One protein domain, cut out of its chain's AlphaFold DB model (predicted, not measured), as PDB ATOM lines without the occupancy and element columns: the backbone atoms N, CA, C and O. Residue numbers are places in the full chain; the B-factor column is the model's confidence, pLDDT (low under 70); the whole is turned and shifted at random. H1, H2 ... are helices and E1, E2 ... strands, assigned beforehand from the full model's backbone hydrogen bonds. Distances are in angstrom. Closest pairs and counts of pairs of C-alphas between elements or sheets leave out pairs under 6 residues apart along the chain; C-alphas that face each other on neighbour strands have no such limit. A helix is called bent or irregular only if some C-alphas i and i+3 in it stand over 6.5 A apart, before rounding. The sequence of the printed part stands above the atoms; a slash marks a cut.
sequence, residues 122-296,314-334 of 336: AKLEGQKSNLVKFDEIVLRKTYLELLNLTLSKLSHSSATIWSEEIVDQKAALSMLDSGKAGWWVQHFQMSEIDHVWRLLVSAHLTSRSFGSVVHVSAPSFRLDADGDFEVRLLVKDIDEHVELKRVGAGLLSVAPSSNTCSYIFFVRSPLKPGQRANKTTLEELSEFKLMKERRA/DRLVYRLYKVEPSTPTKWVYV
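AT A GLANCE: This is residues 122 to 296 and 314 to 334 of the 336 residues of the protein "Hypothetical protein" of Haptolina ericina (UniProt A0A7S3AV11). One long, strongly twisted sheet of ten strands makes the length of the domain, with H1, H3 and H4 packed on one face and H5 on the opposite face from H4. The sheet curls round H4, while the small helix H2 only grazes it. The printed part has 196 residues, with named elements in the order E1 E2 H1 E3 H2 E4 H3 E5 E6 H4 E7 H5 E8 E9 E10; the class is mixed, helices and strands. The sheet's order is E2 E1 E3 E5 E6 E4 E7 E8 E9 E10, antiparallel throughout. The whole is compact, with a radius of gyration of the C-alphas of 16.5 A, and elongated, spanning 56 by 36 by 35 A.

IN THESE COORDINATES: The strands are E1, residues 129 to 134, from C-alpha 129 at (139.221, 180.610, 194.262); E2, 137 to 142; E3, 158 to 162; E4, 182 to 189, 23.2 A long; E5, 213 to 217; E6, 228 to 235, 22.8 A; E7, 263 to 267; E8, 288 to 294, 19.4 A; E9, 316 to 324, 25.1 A; and E10, 327 to 334, ending at C-alpha 334 at (167.031, 177.227, 169.187). The helices are H1, 143 to 148; H2, 169 to 174; H3, 190 to 205, 22.7 A; H4, 241 to 254, 20.1 A; and H5, 279 to 285. H3 is irregular, with C-alphas 191 and 194 7.9 A apart.

HOW THE PARTS SIT: In the sheet, E6 and E4 are antiparallel at 157 degrees, with N 231 and O 186 2.8 A apart, within hydrogen-bond range. The edge strands E2 and E10 belong to the hairpins E1 and E2, with N 132 and O 139 at 2.9 A, and E9 and E10, with N 322 and O 332 at 2.8 A. E10 bends by 71 degrees at residue 330. Three split strand-helix-strand units, two strands running the same way with another strand between them in the sheet, have right-handed crossovers: E2, H1, E3; E4, H3, E5; and E6, H4, E7. H3 lies over E3 and E5 at a height over the sheet of 7.9 A. H1 touches H3, closest at the C-alphas of Leu 147 and Arg 198, 5.6 A, at a shallow tilt of 13 degrees, opposite ways. H3 and H4 only just touch, with 3 pairs of C-alphas within 8 A, the closest those of Leu 199 and Val 254, 6.3 A. The closest C-alphas of H5 and E7 are those of Leu 285 and Val 267, 6.1 A. Every O i to N i+4 pair is within hydrogen-bond range in H1, H2, H4 and H5, and 10 of 12 are in H3.

THE WHOLE: The two C-alphas farthest apart, those of Ala 122 and Ser 326, are 57.7 A apart. Residues 297 to 313 are not printed, and C-alphas 296 and 314 are 12.4 A apart across the cut. The link from E7 to H5 is long. Mean pLDDT of the printed part is 88.4; residues 223 to 225, 256 to 261, 273 to 274 and 314 to 315 are under 70.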
ATOM      1  N   ALA A 122     131.852 180.395 203.292       92.00
ATOM      2  CA  ALA A 122     131.239 181.719 203.204       92.00
ATOM      3  C   ALA A 122     132.134 182.779 202.527       92.00
ATOM      4  O   ALA A 122     131.619 183.709 201.925       92.00
ATOM      5  N   LYS A 123     133.467 182.651 202.608       90.06
ATOM      6  CA  LYS A 123     134.407 183.554 201.915       90.06
ATOM      7  C   LYS A 123     134.649 183.154 200.459       90.06
ATOM      8  O   LYS A 123     135.119 183.970 199.677       90.06
ATOM      9  N   LEU A 124     134.376 181.896 200.114       90.56
ATOM     10  CA  LEU A 124     134.490 181.394 198.744       90.56
ATOM     11  C   LEU A 124     133.248 181.739 197.915       90.56
ATOM     12  O   LEU A 124     133.321 181.780 196.689       90.56
ATOM     13  N   GLU A 125     132.108 181.979 198.564       90.94
ATOM     14  CA  GLU A 125     130.873 182.358 197.890       90.94
ATOM     15  C   GLU A 125     131.025 183.730 197.217       90.94
ATOM     16  O   GLU A 125     131.327 184.735 197.856       90.94
ATOM     17  N   GLY A 126     130.873 183.761 195.891       87.50
ATOM     18  CA  GLY A 126     131.005 184.982 195.094       87.50
ATOM     19  C   GLY A 126     132.442 185.428 194.793       87.50
ATOM     20  O   GLY A 126     132.616 186.438 194.117       87.50
ATOM     21  N   GLN A 127     133.470 184.688 195.230       90.62
ATOM     22  CA  GLN A 127     134.871 185.000 194.921       90.62
ATOM     23  C   GLN A 127     135.536 183.901 194.093       90.62
ATOM     24  O   GLN A 127     135.314 182.705 194.296       90.62
ATOM     25  N   LYS A 128     136.414 184.304 193.168       90.94
ATOM     26  CA  LYS A 128     137.277 183.356 192.459       90.94
ATOM     27  C   LYS A 128     138.250 182.716 193.448       90.94
ATOM     28  O   LYS A 128     138.908 183.402 194.233       90.94
ATOM     29  N   SER A 129     138.329 181.390 193.408       93.06
ATOM     30  CA  SER A 129     139.221 180.610 194.262       93.06
ATOM     31  C   SER A 129     140.092 179.683 193.432       93.06
ATOM     32  O   SER A 129     139.654 179.132 192.425       93.06
ATOM     33  N   ASN A 130     141.319 179.496 193.898       94.38
ATOM     34  CA  ASN A 130     142.335 178.668 193.275       94.38
ATOM     35  C   ASN A 130     142.555 177.411 194.111       94.38
ATOM     36  O   ASN A 130     142.519 177.459 195.346       94.38
ATOM     37  N   LEU A 131     142.789 176.287 193.435       95.44
ATOM     38  CA  LEU A 131     143.298 175.091 194.094       95.44
ATOM     39  C   LEU A 131     144.761 175.321 194.458       95.44
ATOM     40  O   LEU A 131     145.563 175.744 193.624       95.44
ATOM     41  N   VAL A 132     145.097 175.010 195.704       95.94
ATOM     42  CA  VAL A 132     146.468 175.030 196.202       95.94
ATOM     43  C   VAL A 132     146.751 173.799 197.047       95.94
ATOM     44  O   VAL A 132     145.854 173.265 197.693       95.94
ATOM     45  N   LYS A 133     147.995 173.328 197.038       95.69
ATOM     46  CA  LYS A 133     148.440 172.166 197.813       95.69
ATOM     47  C   LYS A 133     149.610 172.589 198.684       95.69
ATOM     48  O   LYS A 133     150.627 173.010 198.148       95.69
ATOM     49  N   PHE A 134     149.452 172.480 199.997       95.94
ATOM     50  CA  PHE A 134     150.523 172.670 200.970       95.94
ATOM     51  C   PHE A 134     150.915 171.306 201.524       95.94
ATOM     52  O   PHE A 134     150.102 170.653 202.182       95.94
ATOM     53  N   ASP A 135     152.132 170.856 201.227       93.81
ATOM     54  CA  ASP A 135     152.560 169.468 201.443       93.81
ATOM     55  C   ASP A 135     151.539 168.481 200.873       93.81
ATOM     56  O   ASP A 135     151.353 168.481 199.669       93.81
ATOM     57  N   GLU A 136     150.831 167.685 201.679       93.06
ATOM     58  CA  GLU A 136     149.797 166.752 201.197       93.06
ATOM     59  C   GLU A 136     148.364 167.302 201.261       93.06
ATOM     60  O   GLU A 136     147.413 166.633 200.851       93.06
ATOM     61  N   ILE A 137     148.187 168.529 201.748       94.50
ATOM     62  CA  ILE A 137     146.874 169.111 202.015       94.50
ATOM     63  C   ILE A 137     146.450 169.976 200.831       94.50
ATOM     64  O   ILE A 137     147.051 171.015 200.563       94.50
ATOM     65  N   VAL A 138     145.385 169.568 200.137       94.62
ATOM     66  CA  VAL A 138     144.772 170.354 199.057       94.62
ATOM     67  C   VAL A 138     143.665 171.237 199.628       94.62
ATOM     68  O   VAL A 138     142.746 170.748 200.281       94.62
ATOM     69  N   LEU A 139     143.750 172.538 199.368       95.69
ATOM     70  CA  LEU A 139     142.853 173.577 199.862       95.69
ATOM     71  C   LEU A 139     142.382 174.469 198.707       95.69
ATOM     72  O   LEU A 139     142.990 174.511 197.638       95.69
ATOM     73  N   ARG A 140     141.310 175.229 198.947       95.12
ATOM     74  CA  ARG A 140     140.925 176.366 198.102       95.12
ATOM     75  C   ARG A 140     141.316 177.663 198.788       95.12
ATOM     76  O   ARG A 140     141.047 177.812 199.979       95.12
ATOM     77  N   LYS A 141     141.930 178.574 198.035       96.06
ATOM     78  CA  LYS A 141     142.340 179.905 198.498       96.06
ATOM     79  C   LYS A 141     141.954 180.976 197.497       96.06
ATOM     80  O   LYS A 141     142.026 180.752 196.290       96.06
ATOM     81  N   THR A 142     141.544 182.139 197.985       94.94
ATOM     82  CA  THR A 142     141.341 183.304 197.117       94.94
ATOM     83  C   THR A 142     142.692 183.917 196.745       94.94
ATOM     84  O   THR A 142     143.699 183.686 197.418       94.94
ATOM     85  N   TYR A 143     142.732 184.703 195.668       94.50
ATOM     86  CA  TYR A 143     143.944 185.424 195.257       94.50
ATOM     87  C   TYR A 143     144.532 186.268 196.402       94.50
ATOM     88  O   TYR A 143     145.720 186.174 196.709       94.50
ATOM     89  N   LEU A 144     143.671 187.023 197.093       94.50
ATOM     90  CA  LEU A 144     144.072 187.892 198.197       94.50
ATOM     91  C   LEU A 144     144.618 187.101 199.393       94.50
ATOM     92  O   LEU A 144     145.553 187.544 200.055       94.50
ATOM     93  N   GLU A 145     144.066 185.919 199.677       96.19
ATOM     94  CA  GLU A 145     144.621 185.051 200.715       96.19
ATOM     95  C   GLU A 145     146.027 184.582 200.350       96.19
ATOM     96  O   GLU A 145     146.907 184.644 201.202       96.19
ATOM     97  N   LEU A 146     146.258 184.166 199.099       96.56
ATOM     98  CA  LEU A 146     147.568 183.693 198.641       96.56
ATOM     99  C   LEU A 146     148.636 184.787 198.686       96.56
ATOM    100  O   LEU A 146     149.740 184.514 199.152       96.56
ATOM    101  N   LEU A 147     148.310 186.020 198.286       95.38
ATOM    102  CA  LEU A 147     149.232 187.160 198.389       95.38
ATOM    103  C   LEU A 147     149.634 187.481 199.832       95.38
ATOM    104  O   LEU A 147     150.773 187.866 200.096       95.38
ATOM    105  N   ASN A 148     148.696 187.313 200.764       95.75
ATOM    106  CA  ASN A 148     148.912 187.584 202.181       95.75
ATOM    107  C   ASN A 148     149.582 186.418 202.924       95.75
ATOM    108  O   ASN A 148     149.955 186.564 204.094       95.75
ATOM    109  N   LEU A 149     149.773 185.264 202.275       96.00
ATOM    110  CA  LEU A 149     150.571 184.192 202.854       96.00
ATOM    111  C   LEU A 149     152.041 184.600 202.895       96.00
ATOM    112  O   LEU A 149     152.649 184.991 201.905       96.00
ATOM    113  N   THR A 150     152.613 184.466 204.083       95.25
ATOM    114  CA  THR A 150     154.049 184.583 204.311       95.25
ATOM    115  C   THR A 150     154.585 183.161 204.431       95.25
ATOM    116  O   THR A 150     154.475 182.573 205.512       95.25
ATOM    117  N   LEU A 151     155.086 182.586 203.329       95.06
ATOM    118  CA  LEU A 151     155.580 181.204 203.300       95.06
ATOM    119  C   LEU A 151     156.595 180.960 204.411       95.06
ATOM    120  O   LEU A 151     156.551 179.915 205.056       95.06
ATOM    121  N   SER A 152     157.423 181.959 204.714       94.19
ATOM    122  CA  SER A 152     158.461 181.822 205.727       94.19
ATOM    123  C   SER A 152     157.985 181.561 207.158       94.19
ATOM    124  O   SER A 152     158.751 181.129 208.024       94.19
ATOM    125  N   LYS A 153     156.704 181.828 207.425       93.94
ATOM    126  CA  LYS A 153     156.051 181.622 208.726       93.94
ATOM    127  C   LYS A 153     155.254 180.318 208.779       93.94
ATOM    128  O   LYS A 153     154.608 180.042 209.798       93.94
ATOM    129  N   LEU A 154     155.266 179.539 207.699       93.88
ATOM    130  CA  LEU A 154     154.503 178.307 207.577       93.88
ATOM    131  C   LEU A 154     155.317 177.085 208.004       93.88
ATOM    132  O   LEU A 154     156.517 177.008 207.767       93.88
ATOM    133  N   SER A 155     154.636 176.103 208.600       93.44
ATOM    134  CA  SER A 155     155.167 174.765 208.926       93.44
ATOM    135  C   SER A 155     155.419 173.884 207.708       93.44
ATOM    136  O   SER A 155     156.015 172.817 207.846       93.44
ATOM    137  N   HIS A 156     154.987 174.341 206.538       94.44
ATOM    138  CA  HIS A 156     155.038 173.595 205.297       94.44
ATOM    139  C   HIS A 156     156.437 173.571 204.673       94.44
ATOM    140  O   HIS A 156     157.292 174.421 204.939       94.44
ATOM    141  N   SER A 157     156.651 172.567 203.828       94.25
ATOM    142  CA  SER A 157     157.869 172.383 203.031       94.25
ATOM    143  C   SER A 157     157.628 172.639 201.545       94.25
ATOM    144  O   SER A 157     158.563 172.873 200.783       94.25
ATOM    145  N   SER A 158     156.368 172.603 201.114       95.25
ATOM    146  CA  SER A 158     155.999 172.814 199.724       95.25
ATOM    147  C   SER A 158     154.653 173.512 199.572       95.25
ATOM    148  O   SER A 158     153.761 173.371 200.410       95.25
ATOM    149  N   ALA A 159     154.518 174.262 198.483       96.75
ATOM    150  CA  ALA A 159     153.301 174.936 198.069       96.75
ATOM    151  C   ALA A 159     153.140 174.801 196.549       96.75
ATOM    152  O   ALA A 159     154.035 175.161 195.790       96.75
ATOM    153  N   THR A 160     151.997 174.302 196.092       96.06
ATOM    154  CA  THR A 160     151.640 174.216 194.671       96.06
ATOM    155  C   THR A 160     150.399 175.050 194.407       96.06
ATOM    156  O   THR A 160     149.426 174.933 195.149       96.06
ATOM    157  N   ILE A 161     150.411 175.851 193.344       95.94
ATOM    158  CA  ILE A 161     149.276 176.640 192.866       95.94
ATOM    159  C   ILE A 161     148.931 176.186 191.452       95.94
ATOM    160  O   ILE A 161     149.799 176.139 190.580       95.94
ATOM    161  N   TRP A 162     147.658 175.889 191.219       94.88
ATOM    162  CA  TRP A 162     147.123 175.617 189.887       94.88
ATOM    163  C   TRP A 162     146.423 176.857 189.331       94.88
ATOM    164  O   TRP A 162     145.896 177.665 190.094       94.88
ATOM    165  N   SER A 163     146.436 177.024 188.008       89.31
ATOM    166  CA  SER A 163     145.664 178.078 187.343       89.31
ATOM    167  C   SER A 163     144.151 177.879 187.532       89.31
ATOM    168  O   SER A 163     143.678 176.760 187.741       89.31
ATOM    169  N   GLU A 164     143.386 178.971 187.421       79.88
ATOM    170  CA  GLU A 164     141.924 179.006 187.638       79.88
ATOM    171  C   GLU A 164     141.132 177.997 186.788       79.88
ATOM    172  O   GLU A 164     140.037 177.584 187.165       79.88
ATOM    173  N   GLU A 165     141.676 177.577 185.644       80.44
ATOM    174  CA  GLU A 165     141.034 176.628 184.724       80.44
ATOM    175  C   GLU A 165     140.862 175.230 185.337       80.44
ATOM    176  O   GLU A 165     140.069 174.415 184.862       80.44
ATOM    177  N   ILE A 166     141.597 174.937 186.410       82.12
ATOM    178  CA  ILE A 166     141.640 173.620 187.029       82.12
ATOM    179  C   ILE A 166     140.713 173.623 188.239       82.12
ATOM    180  O   ILE A 166     141.070 174.022 189.345       82.12
ATOM    181  N   VAL A 167     139.488 173.153 188.012       80.81
ATOM    182  CA  VAL A 167     138.434 173.146 189.035       80.81
ATOM    183  C   VAL A 167     138.471 171.878 189.894       80.81
ATOM    184  O   VAL A 167     138.078 171.920 191.061       80.81
ATOM    185  N   ASP A 168     138.949 170.761 189.340       88.31
ATOM    186  CA  ASP A 168     138.943 169.443 189.984       88.31
ATOM    187  C   ASP A 168     140.341 169.043 190.477       88.31
ATOM    188  O   ASP A 168     141.327 169.106 189.741       88.31
ATOM    189  N   GLN A 169     140.410 168.559 191.718       87.75
ATOM    190  CA  GLN A 169     141.618 168.002 192.318       87.75
ATOM    191  C   GLN A 169     142.169 166.832 191.495       87.75
ATOM    192  O   GLN A 169     143.383 166.708 191.343       87.75
ATOM    193  N   LYS A 170     141.306 165.975 190.934       89.25
ATOM    194  CA  LYS A 170     141.768 164.847 190.114       89.25
ATOM    195  C   LYS A 170     142.427 165.334 188.824       89.25
ATOM    196  O   LYS A 170     143.486 164.825 188.462       89.25
ATOM    197  N   ALA A 171     141.841 166.340 188.171       87.00
ATOM    198  CA  ALA A 171     142.430 166.980 186.997       87.00
ATOM    199  C   ALA A 171     143.786 167.622 187.339       87.00
ATOM    200  O   ALA A 171     144.776 167.367 186.652       87.00
ATOM    201  N   ALA A 172     143.845 168.359 188.453       84.44
ATOM    202  CA  ALA A 172     145.050 169.012 188.960       84.44
ATOM    203  C   ALA A 172     146.218 168.035 189.154       84.44
ATOM    204  O   ALA A 172     147.341 168.316 188.736       84.44
ATOM    205  N   LEU A 173     145.942 166.873 189.753       85.31
ATOM    206  CA  LEU A 173     146.937 165.826 189.973       85.31
ATOM    207  C   LEU A 173     147.319 165.123 188.667       85.31
ATOM    208  O   LEU A 173     148.502 164.955 188.398       85.31
ATOM    209  N   SER A 174     146.343 164.797 187.811       86.88
ATOM    210  CA  SER A 174     146.600 164.118 186.531       86.88
ATOM    211  C   SER A 174     147.490 164.919 185.580       86.88
ATOM    212  O   SER A 174     148.212 164.346 184.765       86.88
ATOM    213  N   MET A 175     147.473 166.248 185.693       83.38
ATOM    214  CA  MET A 175     148.333 167.114 184.896       83.38
ATOM    215  C   MET A 175     149.817 166.960 185.224       83.38
ATOM    216  O   MET A 175     150.651 167.155 184.343       83.38
ATOM    217  N   LEU A 176     150.145 166.615 186.469       82.12
ATOM    218  CA  LEU A 176     151.528 166.395 186.890       82.12
ATOM    219  C   LEU A 176     152.095 165.092 186.306       82.12
ATOM    220  O   LEU A 176     153.306 164.983 186.136       82.12
ATOM    221  N   ASP A 177     151.221 164.145 185.952       82.38
ATOM    222  CA  ASP A 177     151.579 162.826 185.416       82.38
ATOM    223  C   ASP A 177     151.624 162.788 183.878       82.38
ATOM    224  O   ASP A 177     151.870 161.743 183.269       82.38
ATOM    225  N   SER A 178     151.364 163.915 183.213       80.81
ATOM    226  CA  SER A 178     151.337 163.962 181.756       80.81
ATOM    227  C   SER A 178     152.767 163.865 181.203       80.81
ATOM    228  O   SER A 178     153.597 164.741 181.434       80.81
ATOM    229  N   GLY A 179     153.061 162.823 180.417       80.94
ATOM    230  CA  GLY A 179     154.382 162.636 179.790       80.94
ATOM    231  C   GLY A 179     154.739 163.674 178.716       80.94
ATOM    232  O   GLY A 179     155.835 163.631 178.159       80.94
ATOM    233  N   LYS A 180     153.811 164.585 178.402       84.31
ATOM    234  CA  LYS A 180     154.028 165.721 177.500       84.31
ATOM    235  C   LYS A 180     154.468 166.986 178.224       84.31
ATOM    236  O   LYS A 180     154.997 167.875 177.571       84.31
ATOM    237  N   ALA A 181     154.285 167.044 179.540       88.75
ATOM    238  CA  ALA A 181     154.650 168.206 180.320       88.75
ATOM    239  C   ALA A 181     156.107 168.136 180.788       88.75
ATOM    240  O   ALA A 181     156.742 167.081 180.809       88.75
ATOM    241  N   GLY A 182     156.634 169.283 181.193       92.25
ATOM    242  CA  GLY A 182     157.908 169.369 181.887       92.25
ATOM    243  C   GLY A 182     157.993 170.633 182.724       92.25
ATOM    244  O   GLY A 182     157.052 171.426 182.784       92.25
ATOM    245  N   TRP A 183     159.122 170.797 183.399       94.19
ATOM    246  CA  TRP A 183     159.297 171.797 184.437       94.19
ATOM    247  C   TRP A 183     160.481 172.696 184.144       94.19
ATOM    248  O   TRP A 183     161.602 172.210 183.999       94.19
ATOM    249  N   TRP A 184     160.252 174.007 184.153       95.06
ATOM    250  CA  TRP A 184     161.328 174.954 184.422       95.06
ATOM    251  C   TRP A 184     161.686 174.896 185.893       95.06
ATOM    252  O   TRP A 184     160.781 174.946 186.718       95.06
ATOM    253  N   VAL A 185     162.973 174.816 186.218       94.31
ATOM    254  CA  VAL A 185     163.450 174.745 187.602       94.31
ATOM    255  C   VAL A 185     164.452 175.862 187.873       94.31
ATOM    256  O   VAL A 185     165.416 176.029 187.122       94.31
ATOM    257  N   GLN A 186     164.237 176.599 188.965       92.94
ATOM    258  CA  GLN A 186     165.136 177.643 189.457       92.94
ATOM    259  C   GLN A 186     165.287 177.553 190.975       92.94
ATOM    260  O   GLN A 186     164.338 177.236 191.688       92.94
ATOM    261  N   HIS A 187     166.485 177.868 191.463       92.06
ATOM    262  CA  HIS A 187     166.783 177.966 192.888       92.06
ATOM    263  C   HIS A 187     166.933 179.434 193.304       92.06
ATOM    264  O   HIS A 187     167.529 180.231 192.574       92.06
ATOM    265  N   PHE A 188     166.403 179.780 194.471       91.44
ATOM    266  CA  PHE A 188     166.413 181.127 195.055       91.44
ATOM    267  C   PHE A 188     166.901 181.064 196.498       91.44
ATOM    268  O   PHE A 188     166.796 180.010 197.120       91.44
ATOM    269  N   GLN A 189     167.416 182.163 197.048       91.31
ATOM    270  CA  GLN A 189     167.866 182.176 198.444       91.31
ATOM    271  C   GLN A 189     166.669 182.194 199.397       91.31
ATOM    272  O   GLN A 189     165.693 182.888 199.139       91.31
ATOM    273  N   MET A 190     166.736 181.480 200.526       92.06
ATOM    274  CA  MET A 190     165.618 181.403 201.481       92.06
ATOM    275  C   MET A 190     165.153 182.777 201.989       92.06
ATOM    276  O   MET A 190     163.960 182.993 202.193       92.06
ATOM    277  N   SER A 191     166.069 183.739 202.106       91.25
ATOM    278  CA  SER A 191     165.768 185.134 202.454       91.25
ATOM    279  C   SER A 191     164.794 185.826 201.491       91.25
ATOM    280  O   SER A 191     164.172 186.819 201.857       91.25
ATOM    281  N   GLU A 192     164.641 185.311 200.270       92.06
ATOM    282  CA  GLU A 192     163.818 185.890 199.205       92.06
ATOM    283  C   GLU A 192     162.437 185.225 199.091       92.06
ATOM    284  O   GLU A 192     161.620 185.658 198.277       92.06
ATOM    285  N   ILE A 193     162.147 184.188 199.893       94.31
ATOM    286  CA  ILE A 193     160.989 183.306 199.682       94.31
ATOM    287  C   ILE A 193     159.652 184.046 199.637       94.31
ATOM    288  O   ILE A 193     158.847 183.799 198.742       94.31
ATOM    289  N   ASP A 194     159.420 184.991 200.547       94.69
ATOM    290  CA  ASP A 194     158.155 185.727 200.597       94.69
ATOM    291  C   ASP A 194     158.031 186.745 199.456       94.69
ATOM    292  O   ASP A 194     156.930 187.014 198.977       94.69
ATOM    293  N   HIS A 195     159.148 187.323 199.007       93.62
ATOM    294  CA  HIS A 195     159.154 188.251 197.878       93.62
ATOM    295  C   HIS A 195     158.873 187.506 196.569       93.62
ATOM    296  O   HIS A 195     157.924 187.842 195.859       93.62
ATOM    297  N   VAL A 196     159.630 186.436 196.308       93.94
ATOM    298  CA  VAL A 196     159.444 185.564 195.142       93.94
ATOM    299  C   VAL A 196     158.046 184.954 195.139       93.94
ATOM    300  O   VAL A 196     157.400 184.943 194.098       93.94
ATOM    301  N   TRP A 197     157.532 184.511 196.290       95.62
ATOM    302  CA  TRP A 197     156.165 184.001 196.405       95.62
ATOM    303  C   TRP A 197     155.124 185.007 195.914       95.62
ATOM    304  O   TRP A 197     154.286 184.650 195.091       95.62
ATOM    305  N   ARG A 198     155.184 186.268 196.363       95.12
ATOM    306  CA  ARG A 198     154.231 187.297 195.920       95.12
ATOM    307  C   ARG A 198     154.325 187.545 194.420       95.12
ATOM    308  O   ARG A 198     153.292 187.597 193.763       95.12
ATOM    309  N   LEU A 199     155.538 187.634 193.872       93.56
ATOM    310  CA  LEU A 199     155.738 187.793 192.429       93.56
ATOM    311  C   LEU A 199     155.160 186.609 191.645       93.56
ATOM    312  O   LEU A 199     154.457 186.814 190.659       93.56
ATOM    313  N   LEU A 200     155.401 185.380 192.115       94.38
ATOM    314  CA  LEU A 200     154.851 184.162 191.524       94.38
ATOM    315  C   LEU A 200     153.322 184.147 191.564       94.38
ATOM    316  O   LEU A 200     152.696 183.899 190.541       94.38
ATOM    317  N   VAL A 201     152.715 184.435 192.718       94.50
ATOM    318  CA  VAL A 201     151.255 184.474 192.888       94.50
ATOM    319  C   VAL A 201     150.634 185.534 191.985       94.50
ATOM    320  O   VAL A 201     149.689 185.216 191.262       94.50
ATOM    321  N   SER A 202     151.170 186.757 191.996       92.44
ATOM    322  CA  SER A 202     150.696 187.851 191.150       92.44
ATOM    323  C   SER A 202     150.761 187.447 189.685       92.44
ATOM    324  O   SER A 202     149.727 187.318 189.042       92.44
ATOM    325  N   ALA A 203     151.945 187.140 189.157       90.69
ATOM    326  CA  ALA A 203     152.080 186.886 187.727       90.69
ATOM    327  C   ALA A 203     151.432 185.558 187.266       90.69
ATOM    328  O   ALA A 203     151.007 185.439 186.115       90.69
ATOM    329  N   HIS A 204     151.277 184.562 188.145       91.25
ATOM    330  CA  HIS A 204     150.534 183.341 187.812       91.25
ATOM    331  C   HIS A 204     149.029 183.589 187.710       91.25
ATOM    332  O   HIS A 204     148.392 183.130 186.763       91.25
ATOM    333  N   LEU A 205     148.453 184.304 188.679       89.00
ATOM    334  CA  LEU A 205     147.000 184.423 188.807       89.00
ATOM    335  C   LEU A 205     146.417 185.640 188.082       89.00
ATOM    336  O   LEU A 205     145.269 185.569 187.651       89.00
ATOM    337  N   THR A 206     147.182 186.720 187.899       86.69
ATOM    338  CA  THR A 206     146.717 187.908 187.164       86.69
ATOM    339  C   THR A 206     147.119 187.857 185.694       86.69
ATOM    340  O   THR A 206     146.253 187.910 184.828       86.69
ATOM    341  N   SER A 207     148.412 187.686 185.395       81.31
ATOM    342  CA  SER A 207     148.924 187.754 184.018       81.31
ATOM    343  C   SER A 207     149.012 186.403 183.306       81.31
ATOM    344  O   SER A 207     149.345 186.356 182.122       81.31
ATOM    345  N   ARG A 208     148.723 185.291 184.002       83.81
ATOM    346  CA  ARG A 208     148.802 183.918 183.458       83.81
ATOM    347  C   ARG A 208     150.146 183.643 182.770       83.81
ATOM    348  O   ARG A 208     150.247 182.958 181.743       83.81
ATOM    349  N   SER A 209     151.206 184.227 183.322       79.75
ATOM    350  CA  SER A 209     152.538 184.214 182.714       79.75
ATOM    351  C   SER A 209     153.340 182.951 183.046       79.75
ATOM    352  O   SER A 209     154.212 182.570 182.268       79.75
ATOM    353  N   PHE A 210     153.000 182.241 184.131       84.81
ATOM    354  CA  PHE A 210     153.751 181.082 184.644       84.81
ATOM    355  C   PHE A 210     153.184 179.702 184.276       84.81
ATOM    356  O   PHE A 210     153.452 178.704 184.946       84.81
ATOM    357  N   GLY A 211     152.451 179.623 183.164       83.44
ATOM    358  CA  GLY A 211     151.887 178.367 182.673       83.44
ATOM    359  C   GLY A 211     150.705 177.906 183.523       83.44
ATOM    360  O   GLY A 211     149.900 178.713 183.980       83.44
ATOM    361  N   SER A 212     150.560 176.590 183.710       89.69
ATOM    362  CA  SER A 212     149.387 176.043 184.414       89.69
ATOM    363  C   SER A 212     149.617 175.734 185.895       89.69
ATOM    364  O   SER A 212     148.647 175.667 186.651       89.69
ATOM    365  N   VAL A 213     150.867 175.503 186.313       94.00
ATOM    366  CA  VAL A 213     151.189 175.110 187.694       94.00
ATOM    367  C   VAL A 213     152.487 175.761 188.147       94.00
ATOM    368  O   VAL A 213     153.519 175.610 187.495       94.00
ATOM    369  N   VAL A 214     152.437 176.403 189.311       95.25
ATOM    370  CA  VAL A 214     153.606 176.880 190.056       95.25
ATOM    371  C   VAL A 214     153.806 175.957 191.248       95.25
ATOM    372  O   VAL A 214     152.868 175.708 192.002       95.25
ATOM    373  N   HIS A 215     155.021 175.468 191.452       95.12
ATOM    374  CA  HIS A 215     155.395 174.693 192.626       95.12
ATOM    375  C   HIS A 215     156.606 175.324 193.304       95.12
ATOM    376  O   HIS A 215     157.598 175.625 192.654       95.12
ATOM    377  N   VAL A 216     156.533 175.502 194.614       95.50
ATOM    378  CA  VAL A 216     157.612 176.008 195.459       95.50
ATOM    379  C   VAL A 216     157.917 174.935 196.490       95.50
ATOM    380  O   VAL A 216     156.998 174.414 197.122       95.50
ATOM    381  N   SER A 217     159.188 174.589 196.671       94.56
ATOM    382  CA  SER A 217     159.608 173.591 197.654       94.56
ATOM    383  C   SER A 217     160.910 173.973 198.341       94.56
ATOM    384  O   SER A 217     161.810 174.553 197.741       94.56
ATOM    385  N   ALA A 218     161.016 173.628 199.615       92.12
ATOM    386  CA  ALA A 218     162.222 173.775 200.405       92.12
ATOM    387  C   ALA A 218     162.292 172.676 201.474       92.12
ATOM    388  O   ALA A 218     161.264 172.090 201.811       92.12
ATOM    389  N   PRO A 219     163.467 172.412 202.072       87.44
ATOM    390  CA  PRO A 219     163.553 171.522 203.234       87.44
ATOM    391  C   PRO A 219     162.633 171.972 204.380       87.44
ATOM    392  O   PRO A 219     162.017 171.161 205.064       87.44
ATOM    393  N   SER A 220     162.533 173.287 204.565       87.56
ATOM    394  CA  SER A 220     161.571 173.967 205.423       87.56
ATOM    395  C   SER A 220     161.457 175.402 204.933       87.56
ATOM    396  O   SER A 220     162.468 175.970 204.536       87.56
ATOM    397  N   PHE A 221     160.272 176.010 204.980       88.88
ATOM    398  CA  PHE A 221     160.145 177.424 204.619       88.88
ATOM    399  C   PHE A 221     160.703 178.394 205.667       88.88
ATOM    400  O   PHE A 221     160.704 179.593 205.430       88.88
ATOM    401  N   ARG A 222     161.204 177.932 206.817       82.75
ATOM    402  CA  ARG A 222     161.691 178.843 207.861       82.75
ATOM    403  C   ARG A 222     162.820 179.764 207.373       82.75
ATOM    404  O   ARG A 222     163.818 179.303 206.836       82.75
ATOM    405  N   LEU A 223     162.678 181.061 207.664       67.81
ATOM    406  CA  LEU A 223     163.654 182.124 207.354       67.81
ATOM    407  C   LEU A 223     165.007 181.973 208.064       67.81
ATOM    408  O   LEU A 223     165.986 182.552 207.613       67.81
ATOM    409  N   ASP A 224     165.061 181.256 209.190       66.75
ATOM    410  CA  ASP A 224     166.306 181.010 209.928       66.75
ATOM    411  C   ASP A 224     167.166 179.906 209.297       66.75
ATOM    412  O   ASP A 224     168.269 179.637 209.773       66.75
ATOM    413  N   ALA A 225     166.677 179.273 208.228       65.31
ATOM    414  CA  ALA A 225     167.431 178.303 207.465       65.31
ATOM    415  C   ALA A 225     168.358 179.013 206.471       65.31
ATOM    416  O   ALA A 225     167.905 179.596 205.484       65.31
ATOM    417  N   ASP A 226     169.668 178.887 206.691       79.69
ATOM    418  CA  ASP A 226     170.637 179.062 205.615       79.69
ATOM    419  C   ASP A 226     170.317 178.057 204.508       79.69
ATOM    420  O   ASP A 226     170.211 176.847 204.741       79.69
ATOM    421  N   GLY A 227     170.153 178.560 203.291       87.69
ATOM    422  CA  GLY A 227     169.908 177.717 202.139       87.69
ATOM    423  C   GLY A 227     169.115 178.407 201.052       87.69
ATOM    424  O   GLY A 227     168.909 179.620 201.019       87.69
ATOM    425  N   ASP A 228     168.683 177.576 200.128       91.44
ATOM    426  CA  ASP A 228     167.887 177.920 198.977       91.44
ATOM    427  C   ASP A 228     166.490 177.296 199.088       91.44
ATOM    428  O   ASP A 228     166.265 176.351 199.851       91.44
ATOM    429  N   PHE A 229     165.569 177.728 198.239       92.69
ATOM    430  CA  PHE A 229     164.343 177.008 197.897       92.69
ATOM    431  C   PHE A 229     164.259 176.835 196.378       92.69
ATOM    432  O   PHE A 229     164.922 177.539 195.617       92.69
ATOM    433  N   GLU A 230     163.498 175.846 195.932       93.69
ATOM    434  CA  GLU A 230     163.335 175.494 194.526       93.69
ATOM    435  C   GLU A 230     161.939 175.898 194.044       93.69
ATOM    436  O   GLU A 230     160.932 175.588 194.683       93.69
ATOM    437  N   VAL A 231     161.880 176.565 192.897       94.38
ATOM    438  CA  VAL A 231     160.646 176.892 192.182       94.38
ATOM    439  C   VAL A 231     160.602 176.074 190.904       94.38
ATOM    440  O   VAL A 231     161.583 176.024 190.158       94.38
ATOM    441  N   ARG A 232     159.448 175.462 190.638       94.56
ATOM    442  CA  ARG A 232     159.155 174.726 189.415       94.56
ATOM    443  C   ARG A 232     157.928 175.305 188.718       94.56
ATOM    444  O   ARG A 232     156.889 175.459 189.358       94.56
ATOM    445  N   LEU A 233     158.022 175.566 187.418       94.69
ATOM    446  CA  LEU A 233     156.882 175.978 186.588       94.69
ATOM    447  C   LEU A 233     156.557 174.897 185.560       94.69
ATOM    448  O   LEU A 233     157.430 174.523 184.776       94.69
ATOM    449  N   LEU A 234     155.319 174.401 185.567       93.06
ATOM    450  CA  LEU A 234     154.863 173.372 184.631       93.06
ATOM    451  C   LEU A 234     154.491 173.990 183.280       93.06
ATOM    452  O   LEU A 234     153.599 174.840 183.202       93.06
ATOM    453  N   VAL A 235     155.095 173.466 182.218       92.12
ATOM    454  CA  VAL A 235     154.735 173.734 180.819       92.12
ATOM    455  C   VAL A 235     154.118 172.463 180.242       92.12
ATOM    456  O   VAL A 235     154.733 171.399 180.324       92.12
ATOM    457  N   LYS A 236     152.888 172.549 179.719       86.50
ATOM    458  CA  LYS A 236     152.117 171.382 179.248       86.50
ATOM    459  C   LYS A 236     152.543 170.911 177.863       86.50
ATOM    460  O   LYS A 236     152.685 169.707 177.670       86.50
ATOM    461  N   ASP A 237     152.743 171.847 176.939       82.81
ATOM    462  CA  ASP A 237     152.957 171.560 175.523       82.81
ATOM    463  C   ASP A 237     154.342 172.052 175.085       82.81
ATOM    464  O   ASP A 237     154.548 173.166 174.620       82.81
ATOM    465  N   ILE A 238     155.340 171.182 175.259       76.00
ATOM    466  CA  ILE A 238     156.759 171.501 175.007       76.00
ATOM    467  C   ILE A 238     157.053 171.745 173.522       76.00
ATOM    468  O   ILE A 238     158.037 172.403 173.182       76.00
ATOM    469  N   ASP A 239     156.210 171.209 172.641       79.69
ATOM    470  CA  ASP A 239     156.359 171.368 171.195       79.69
ATOM    471  C   ASP A 239     156.199 172.843 170.771       79.69
ATOM    472  O   ASP A 239     156.674 173.244 169.707       79.69
ATOM    473  N   GLU A 240     155.632 173.683 171.643       82.12
ATOM    474  CA  GLU A 240     155.567 175.129 171.485       82.12
ATOM    475  C   GLU A 240     156.747 175.812 172.192       82.12
ATOM    476  O   GLU A 240     156.653 176.305 173.319       82.12
ATOM    477  N   HIS A 241     157.890 175.902 171.501       89.12
ATOM    478  CA  HIS A 241     159.074 176.592 172.033       89.12
ATOM    479  C   HIS A 241     158.792 178.047 172.461       89.12
ATOM    480  O   HIS A 241     159.484 178.574 173.333       89.12
ATOM    481  N   VAL A 242     157.775 178.689 171.873       89.00
ATOM    482  CA  VAL A 242     157.311 180.033 172.243       89.00
ATOM    483  C   VAL A 242     156.771 180.053 173.672       89.00
ATOM    484  O   VAL A 242     157.193 180.897 174.464       89.00
ATOM    485  N   GLU A 243     155.890 179.116 174.039       88.62
ATOM    486  CA  GLU A 243     155.364 179.032 175.404       88.62
ATOM    487  C   GLU A 243     156.483 178.682 176.387       88.62
ATOM    488  O   GLU A 243     156.637 179.339 177.420       88.62
ATOM    489  N   LEU A 244     157.321 177.710 176.019       91.88
ATOM    490  CA  LEU A 244     158.477 177.295 176.804       91.88
ATOM    491  C   LEU A 244     159.390 178.494 177.126       91.88
ATOM    492  O   LEU A 244     159.740 178.719 178.287       91.88
ATOM    493  N   LYS A 245     159.728 179.302 176.116       92.75
ATOM    494  CA  LYS A 245     160.540 180.514 176.262       92.75
ATOM    495  C   LYS A 245     159.828 181.587 177.081       92.75
ATOM    496  O   LYS A 245     160.463 182.171 177.953       92.75
ATOM    497  N   ARG A 246     158.533 181.829 176.847       91.75
ATOM    498  CA  ARG A 246     157.725 182.824 177.575       91.75
ATOM    499  C   ARG A 246     157.685 182.527 179.074       91.75
ATOM    500  O   ARG A 246     158.038 183.390 179.872       91.75
ATOM    501  N   VAL A 247     157.307 181.303 179.451       92.69
ATOM    502  CA  VAL A 247     157.208 180.887 180.861       92.69
ATOM    503  C   VAL A 247     158.579 180.948 181.533       92.69
ATOM    504  O   VAL A 247     158.711 181.463 182.644       92.69
ATOM    505  N   GLY A 248     159.622 180.476 180.845       93.12
ATOM    506  CA  GLY A 248     160.981 180.521 181.373       93.12
ATOM    507  C   GLY A 248     161.522 181.947 181.530       93.12
ATOM    508  O   GLY A 248     162.175 182.254 182.526       93.12
ATOM    509  N   ALA A 249     161.231 182.839 180.578       91.94
ATOM    510  CA  ALA A 249     161.632 184.242 180.645       91.94
ATOM    511  C   ALA A 249     160.958 184.947 181.823       91.94
ATOM    512  O   ALA A 249     161.625 185.678 182.553       91.94
ATOM    513  N   GLY A 250     159.678 184.650 182.062       91.50
ATOM    514  CA  GLY A 250     158.976 185.112 183.251       91.50
ATOM    515  C   GLY A 250     159.650 184.633 184.545       91.50
ATOM    516  O   GLY A 250     159.851 185.417 185.468       91.50
ATOM    517  N   LEU A 251     160.049 183.361 184.637       92.31
ATOM    518  CA  LEU A 251     160.744 182.876 185.838       92.31
ATOM    519  C   LEU A 251     162.080 183.605 186.064       92.31
ATOM    520  O   LEU A 251     162.424 183.943 187.195       92.31
ATOM    521  N   LEU A 252     162.816 183.889 184.987       90.81
ATOM    522  CA  LEU A 252     164.063 184.662 185.025       90.81
ATOM    523  C   LEU A 252     163.857 186.166 185.298       90.81
ATOM    524  O   LEU A 252     164.832 186.865 185.604       90.81
ATOM    525  N   SER A 253     162.631 186.684 185.168       88.88
ATOM    526  CA  SER A 253     162.288 188.067 185.519       88.88
ATOM    527  C   SER A 253     161.834 188.217 186.971       88.88
ATOM    528  O   SER A 253     162.018 189.286 187.535       88.88
ATOM    529  N   VAL A 254     161.315 187.152 187.598       86.94
ATOM    530  CA  VAL A 254     161.034 187.105 189.053       86.94
ATOM    531  C   VAL A 254     162.316 187.196 189.882       86.94
ATOM    532  O   VAL A 254     162.296 187.554 191.055       86.94
ATOM    533  N   ALA A 255     163.440 186.855 189.265       73.06
ATOM    534  CA  ALA A 255     164.723 186.739 189.911       73.06
ATOM    535  C   ALA A 255     165.267 188.119 190.353       73.06
ATOM    536  O   ALA A 255     165.552 188.951 189.483       73.06
ATOM    537  N   PRO A 256     165.412 188.388 191.672       67.19
ATOM    538  CA  PRO A 256     165.931 189.664 192.153       67.19
ATOM    539  C   PRO A 256     167.329 189.941 191.587       67.19
ATOM    540  O   PRO A 256     168.194 189.071 191.486       67.19
ATOM    541  N   SER A 257     167.529 191.191 191.177       56.81
ATOM    542  CA  SER A 257     168.562 191.657 190.243       56.81
ATOM    543  C   SER A 257     170.023 191.445 190.665       56.81
ATOM    544  O   SER A 257     170.913 191.653 189.837       56.81
ATOM    545  N   SER A 258     170.304 191.038 191.906       50.44
ATOM    546  CA  SER A 258     171.659 191.054 192.469       50.44
ATOM    547  C   SER A 258     172.380 189.702 192.514       50.44
ATOM    548  O   SER A 258     173.606 189.715 192.485       50.44
ATOM    549  N   ASN A 259     171.691 188.548 192.527       53.22
ATOM    550  CA  ASN A 259     172.353 187.246 192.773       53.22
ATOM    551  C   ASN A 259     171.821 186.045 191.975       53.22
ATOM    552  O   ASN A 259     172.270 184.913 192.167       53.22
ATOM    553  N   THR A 260     170.864 186.249 191.080       60.91
ATOM    554  CA  THR A 260     170.171 185.126 190.446       60.91
ATOM    555  C   THR A 260     170.902 184.609 189.213       60.91
ATOM    556  O   THR A 260     171.420 185.391 188.414       60.91
ATOM    557  N   CYS A 261     170.922 183.281 189.044       69.94
ATOM    558  CA  CYS A 261     171.497 182.630 187.868       69.94
ATOM    559  C   CYS A 261     170.965 183.263 186.579       69.94
ATOM    560  O   CYS A 261     169.762 183.435 186.397       69.94
ATOM    561  N   SER A 262     171.868 183.537 185.639       85.19
ATOM    562  CA  SER A 262     171.520 184.009 184.299       85.19
ATOM    563  C   SER A 262     170.893 182.922 183.426       85.19
ATOM    564  O   SER A 262     170.753 183.119 182.226       85.19
ATOM    565  N   TYR A 263     170.551 181.757 183.976       90.75
ATOM    566  CA  TYR A 263     169.935 180.676 183.225       90.75
ATOM    567  C   TYR A 263     169.113 179.748 184.121       90.75
ATOM    568  O   TYR A 263     169.393 179.617 185.310       90.75
ATOM    569  N   ILE A 264     168.145 179.073 183.505       94.50
ATOM    570  CA  ILE A 264     167.288 178.035 184.093       94.50
ATOM    571  C   ILE A 264     167.294 176.789 183.209       94.50
ATOM    572  O   ILE A 264     167.633 176.857 182.023       94.50
ATOM    573  N   PHE A 265     166.890 175.659 183.784       95.38
ATOM    574  CA  PHE A 265     166.842 174.369 183.100       95.38
ATOM    575  C   PHE A 265     165.422 173.835 183.002       95.38
ATOM    576  O   PHE A 265     164.632 173.977 183.938       95.38
ATOM    577  N   PHE A 266     165.127 173.192 181.877       95.12
ATOM    578  CA  PHE A 266     163.866 172.522 181.626       95.12
ATOM    579  C   PHE A 266     164.037 171.005 181.664       95.12
ATOM    580  O   PHE A 266     164.820 170.445 180.890       95.12
ATOM    581  N   VAL A 267     163.264 170.333 182.515       94.00
ATOM    582  CA  VAL A 267     163.296 168.876 182.697       94.00
ATOM    583  C   VAL A 267     161.933 168.258 182.372       94.00
ATOM    584  O   VAL A 267     160.914 168.667 182.923       94.00
ATOM    585  N   ARG A 268     161.887 167.252 181.483       89.69
ATOM    586  CA  ARG A 268     160.638 166.515 181.175       89.69
ATOM    587  C   ARG A 268     160.260 165.504 182.242       89.69
ATOM    588  O   ARG A 268     159.087 165.244 182.477       89.69
ATOM    589  N   SER A 269     161.263 164.871 182.841       79.69
ATOM    590  CA  SER A 269     160.997 163.816 183.809       79.69
ATOM    591  C   SER A 269     160.430 164.434 185.084       79.69
ATOM    592  O   SER A 269     160.993 165.425 185.561       79.69
ATOM    593  N   PRO A 270     159.359 163.862 185.663       72.12
ATOM    594  CA  PRO A 270     158.884 164.304 186.959       72.12
ATOM    595  C   PRO A 270     160.025 164.129 187.960       72.12
ATOM    596  O   PRO A 270     160.472 163.015 188.245       72.12
ATOM    597  N   LEU A 271     160.531 165.249 188.474       74.12
ATOM    598  CA  LEU A 271     161.430 165.229 189.615       74.12
ATOM    599  C   LEU A 271     160.644 164.621 190.772       74.12
ATOM    600  O   LEU A 271     159.562 165.112 191.108       74.12
ATOM    601  N   LYS A 272     161.163 163.536 191.358       77.56
ATOM    602  CA  LYS A 272     160.473 162.858 192.459       77.56
ATOM    603  C   LYS A 272     160.124 163.885 193.548       77.56
ATOM    604  O   LYS A 272     160.940 164.776 193.808       77.56
ATOM    605  N   PRO A 273     158.948 163.794 194.187       67.50
ATOM    606  CA  PRO A 273     158.619 164.653 195.320       67.50
ATOM    607  C   PRO A 273     159.742 164.616 196.364       67.50
ATOM    608  O   PRO A 273     160.229 163.541 196.713       67.50
ATOM    609  N   GLY A 274     160.211 165.786 196.796       69.69
ATOM    610  CA  GLY A 274     161.331 165.919 197.735       69.69
ATOM    611  C   GLY A 274     162.727 165.651 197.155       69.69
ATOM    612  O   GLY A 274     163.719 165.906 197.835       69.69
ATOM    613  N   GLN A 275     162.850 165.182 195.907       79.88
ATOM    614  CA  GLN A 275     164.141 165.139 195.227       79.88
ATOM    615  C   GLN A 275     164.489 166.542 194.756       79.88
ATOM    616  O   GLN A 275     163.892 167.072 193.818       79.88
ATOM    617  N   ARG A 276     165.486 167.109 195.420       79.69
ATOM    618  CA  ARG A 276     166.066 168.385 195.060       79.69
ATOM    619  C   ARG A 276     167.186 168.167 194.060       79.69
ATOM    620  O   ARG A 276     168.120 167.411 194.336       79.69
ATOM    621  N   ALA A 277     167.077 168.779 192.891       84.56
ATOM    622  CA  ALA A 277     168.082 168.614 191.858       84.56
ATOM    623  C   ALA A 277     169.109 169.738 191.990       84.56
ATOM    624  O   ALA A 277     168.794 170.909 191.801       84.56
ATOM    625  N   ASN A 278     170.354 169.388 192.321       88.38
ATOM    626  CA  ASN A 278     171.429 170.371 192.259       88.38
ATOM    627  C   ASN A 278     171.661 170.801 190.798       88.38
ATOM    628  O   ASN A 278     171.191 170.157 189.856       88.38
ATOM    629  N   LYS A 279     172.417 171.882 190.600       88.19
ATOM    630  CA  LYS A 279     172.726 172.415 189.266       88.19
ATOM    631  C   LYS A 279     173.249 171.347 188.296       88.19
ATOM    632  O   LYS A 279     172.800 171.312 187.158       88.19
ATOM    633  N   THR A 280     174.178 170.500 188.734       89.88
ATOM    634  CA  THR A 280     174.778 169.448 187.899       89.88
ATOM    635  C   THR A 280     173.736 168.419 187.471       89.88
ATOM    636  O   THR A 280     173.636 168.100 186.295       89.88
ATOM    637  N   THR A 281     172.897 167.968 188.403       91.06
ATOM    638  CA  THR A 281     171.794 167.045 188.122       91.06
ATOM    639  C   THR A 281     170.763 167.668 187.186       91.06
ATOM    640  O   THR A 281     170.266 166.988 186.295       91.06
ATOM    641  N   LEU A 282     170.436 168.953 187.358       92.00
ATOM    642  CA  LEU A 282     169.539 169.653 186.439       92.00
ATOM    643  C   LEU A 282     170.133 169.723 185.036       92.00
ATOM    644  O   LEU A 282     169.434 169.399 184.087       92.00
ATOM    645  N   GLU A 283     171.408 170.087 184.910       91.62
ATOM    646  CA  GLU A 283     172.092 170.171 183.621       91.62
ATOM    647  C   GLU A 283     172.094 168.817 182.894       91.62
ATOM    648  O   GLU A 283     171.723 168.758 181.725       91.62
ATOM    649  N   GLU A 284     172.390 167.723 183.604       91.25
ATOM    650  CA  GLU A 284     172.379 166.356 183.061       91.25
ATOM    651  C   GLU A 284     170.986 165.862 182.637       91.25
ATOM    652  O   GLU A 284     170.863 165.115 181.667       91.25
ATOM    653  N   LEU A 285     169.932 166.246 183.366       91.94
ATOM    654  CA  LEU A 285     168.554 165.815 183.094       91.94
ATOM    655  C   LEU A 285     167.806 166.737 182.125       91.94
ATOM    656  O   LEU A 285     166.702 166.401 181.684       91.94
ATOM    657  N   SER A 286     168.354 167.918 181.852       93.69
ATOM    658  CA  SER A 286     167.658 168.958 181.106       93.69
ATOM    659  C   SER A 286     167.712 168.751 179.600       93.69
ATOM    660  O   SER A 286     168.750 168.442 179.022       93.69
ATOM    661  N   GLU A 287     166.572 168.963 178.944       93.75
ATOM    662  CA  GLU A 287     166.514 169.003 177.479       93.75
ATOM    663  C   GLU A 287     166.745 170.421 176.962       93.75
ATOM    664  O   GLU A 287     167.364 170.607 175.912       93.75
ATOM    665  N   PHE A 288     166.260 171.418 177.707       95.44
ATOM    666  CA  PHE A 288     166.407 172.819 177.349       95.44
ATOM    667  C   PHE A 288     167.047 173.624 178.470       95.44
ATOM    668  O   PHE A 288     166.869 173.355 179.658       95.44
ATOM    669  N   LYS A 289     167.757 174.667 178.059       95.62
ATOM    670  CA  LYS A 289     168.354 175.676 178.922       95.62
ATOM    671  C   LYS A 289     167.951 177.039 178.389       95.62
ATOM    672  O   LYS A 289     168.175 177.326 177.217       95.62
ATOM    673  N   LEU A 290     167.371 177.885 179.230       95.38
ATOM    674  CA  LEU A 290     167.077 179.269 178.864       95.38
ATOM    675  C   LEU A 290     168.101 180.170 179.534       95.38
ATOM    676  O   LEU A 290     168.283 180.074 180.744       95.38
ATOM    677  N   MET A 291     168.764 181.027 178.761       93.75
ATOM    678  CA  MET A 291     169.746 181.985 179.264       93.75
ATOM    679  C   MET A 291     169.251 183.421 179.082       93.75
ATOM    680  O   MET A 291     168.752 183.786 178.021       93.75
ATOM    681  N   LYS A 292     169.415 184.230 180.124       91.50
ATOM    682  CA  LYS A 292     169.237 185.680 180.154       91.50
ATOM    683  C   LYS A 292     170.562 186.328 179.771       91.50
ATOM    684  O   LYS A 292     171.504 186.347 180.563       91.50
ATOM    685  N   GLU A 293     170.637 186.854 178.558       88.38
ATOM    686  CA  GLU A 293     171.815 187.543 178.046       88.38
ATOM    687  C   GLU A 293     171.551 189.046 177.965       88.38
ATOM    688  O   GLU A 293     170.473 189.492 177.571       88.38
ATOM    689  N   ARG A 294     172.554 189.853 178.319       82.75
ATOM    690  CA  ARG A 294     172.532 191.268 177.944       82.75
ATOM    691  C   ARG A 294     172.783 191.334 176.450       82.75
ATOM    692  O   ARG A 294     173.754 190.743 175.973       82.75
ATOM    693  N   ARG A 295     171.925 192.044 175.713       79.12
ATOM    694  CA  ARG A 295     172.185 192.343 174.305       79.12
ATOM    695  C   ARG A 295     173.580 192.959 174.232       79.12
ATOM    696  O   ARG A 295     173.836 193.954 174.909       79.12
ATOM    697  N   ALA A 296     174.492 192.326 173.487       72.88
ATOM    698  CA  ALA A 296     175.788 192.925 173.212       72.88
ATOM    699  C   ALA A 296     175.481 194.285 172.594       72.88
ATOM    700  O   ALA A 296     174.832 194.333 171.547       72.88
ATOM    701  N   ASP A 314     164.303 196.600 178.180       58.62
ATOM    702  CA  ASP A 314     164.366 196.081 176.806       58.62
ATOM    703  C   ASP A 314     165.740 195.550 176.359       58.62
ATOM    704  O   ASP A 314     165.900 195.005 175.261       58.62
ATOM    705  N   ARG A 315     166.777 195.659 177.197       69.50
ATOM    706  CA  ARG A 315     168.129 195.171 176.857       69.50
ATOM    707  C   ARG A 315     168.355 193.691 177.153       69.50
ATOM    708  O   ARG A 315     169.431 193.161 176.843       69.50
ATOM    709  N   LEU A 316     167.389 193.025 177.775       80.81
ATOM    710  CA  LEU A 316     167.497 191.618 178.138       80.81
ATOM    711  C   LEU A 316     166.971 190.736 177.007       80.81
ATOM    712  O   LEU A 316     165.805 190.793 176.636       80.81
ATOM    713  N   VAL A 317     167.846 189.883 176.477       88.69
ATOM    714  CA  VAL A 317     167.493 188.899 175.454       88.69
ATOM    715  C   VAL A 317     167.505 187.521 176.095       88.69
ATOM    716  O   VAL A 317     168.519 187.075 176.631       88.69
ATOM    717  N   TYR A 318     166.375 186.825 176.014       91.69
ATOM    718  CA  TYR A 318     166.267 185.439 176.453       91.69
ATOM    719  C   TYR A 318     166.558 184.508 175.280       91.69
ATOM    720  O   TYR A 318     165.887 184.566 174.247       91.69
ATOM    721  N   ARG A 319     167.563 183.646 175.433       94.25
ATOM    722  CA  ARG A 319     167.981 182.683 174.412       94.25
ATOM    723  C   ARG A 319     167.736 181.267 174.892       94.25
ATOM    724  O   ARG A 319     168.217 180.876 175.955       94.25
ATOM    725  N   LEU A 320     166.967 180.517 174.110       95.56
ATOM    726  CA  LEU A 320     166.647 179.126 174.388       95.56
ATOM    727  C   LEU A 320     167.681 178.229 173.706       95.56
ATOM    728  O   LEU A 320     168.012 178.417 172.538       95.56
ATOM    729  N   TYR A 321     168.183 177.249 174.440       95.88
ATOM    730  CA  TYR A 321     169.120 176.251 173.953       95.88
ATOM    731  C   TYR A 321     168.537 174.867 174.176       95.88
ATOM    732  O   TYR A 321     167.867 174.630 175.180       95.88
ATOM    733  N   LYS A 322     168.842 173.948 173.265       95.50
ATOM    734  CA  LYS A 322     168.503 172.531 173.353       95.50
ATOM    735  C   LYS A 322     169.777 171.701 173.421       95.50
ATOM    736  O   LYS A 322     170.753 172.013 172.737       95.50
ATOM    737  N   VAL A 323     169.778 170.659 174.243       94.75
ATOM    738  CA  VAL A 323     170.905 169.723 174.321       94.75
ATOM    739  C   VAL A 323     171.043 168.937 173.010       94.75
ATOM    740  O   VAL A 323     170.052 168.481 172.435       94.75
ATOM    741  N   GLU A 324     172.266 168.792 172.499       93.25
ATOM    742  CA  GLU A 324     172.526 167.986 171.305       93.25
ATOM    743  C   GLU A 324     172.404 166.489 171.656       93.25
ATOM    744  O   GLU A 324     173.128 166.013 172.531       93.25
ATOM    745  N   PRO A 325     171.555 165.696 170.968       88.06
ATOM    746  CA  PRO A 325     171.339 164.289 171.325       88.06
ATOM    747  C   PRO A 325     172.604 163.420 171.279       88.06
ATOM    748  O   PRO A 325     172.689 162.410 171.972       88.06
ATOM    749  N   SER A 326     173.582 163.791 170.446       89.75
ATOM    750  CA  SER A 326     174.858 163.084 170.314       89.75
ATOM    751  C   SER A 326     175.891 163.488 171.368       89.75
ATOM    752  O   SER A 326     176.824 162.722 171.607       89.75
ATOM    753  N   THR A 327     175.756 164.667 171.985       89.81
ATOM    754  CA  THR A 327     176.690 165.170 172.998       89.81
ATOM    755  C   THR A 327     175.941 165.890 174.133       89.81
ATOM    756  O   THR A 327     175.634 167.076 174.016       89.81
ATOM    757  N   PRO A 328     175.682 165.220 175.277       82.81
ATOM    758  CA  PRO A 328     174.812 165.740 176.343       82.81
ATOM    759  C   PRO A 328     175.337 167.007 177.040       82.81
ATOM    760  O   PRO A 328     174.626 167.634 177.812       82.81
ATOM    761  N   THR A 329     176.580 167.409 176.773       87.56
ATOM    762  CA  THR A 329     177.186 168.638 177.307       87.56
ATOM    763  C   THR A 329     177.128 169.814 176.333       87.56
ATOM    764  O   THR A 329     177.559 170.917 176.673       87.56
ATOM    765  N   LYS A 330     176.674 169.595 175.095       93.19
ATOM    766  CA  LYS A 330     176.665 170.620 174.053       93.19
ATOM    767  C   LYS A 330     175.264 171.190 173.896       93.19
ATOM    768  O   LYS A 330     174.308 170.480 173.599       93.19
ATOM    769  N   TRP A 331     175.180 172.505 174.042       95.25
ATOM    770  CA  TRP A 331     173.952 173.278 173.927       95.25
ATOM    771  C   TRP A 331     173.888 173.956 172.557       95.25
ATOM    772  O   TRP A 331     174.804 174.686 172.178       95.25
ATOM    773  N   VAL A 332     172.808 173.722 171.814       95.94
ATOM    774  CA  VAL A 332     172.554 174.323 170.500       95.94
ATOM    775  C   VAL A 332     171.457 175.366 170.646       95.94
ATOM    776  O   VAL A 332     170.406 175.080 171.213       95.94
ATOM    777  N   TYR A 333     171.706 176.581 170.162       94.75
ATOM    778  CA  TYR A 333     170.705 177.646 170.166       94.75
ATOM    779  C   TYR A 333     169.495 177.239 169.317       94.75
ATOM    780  O   TYR A 333     169.652 176.754 168.195       94.75
ATOM    781  N   VAL A 334     168.303 177.442 169.869       92.44
ATOM    782  CA  VAL A 334     167.031 177.227 169.187       92.44
ATOM    783  C   VAL A 334     166.491 178.597 168.824       92.44
ATOM    784  O   VAL A 334     166.130 179.372 169.710       92.44
TER     785      VAL A 334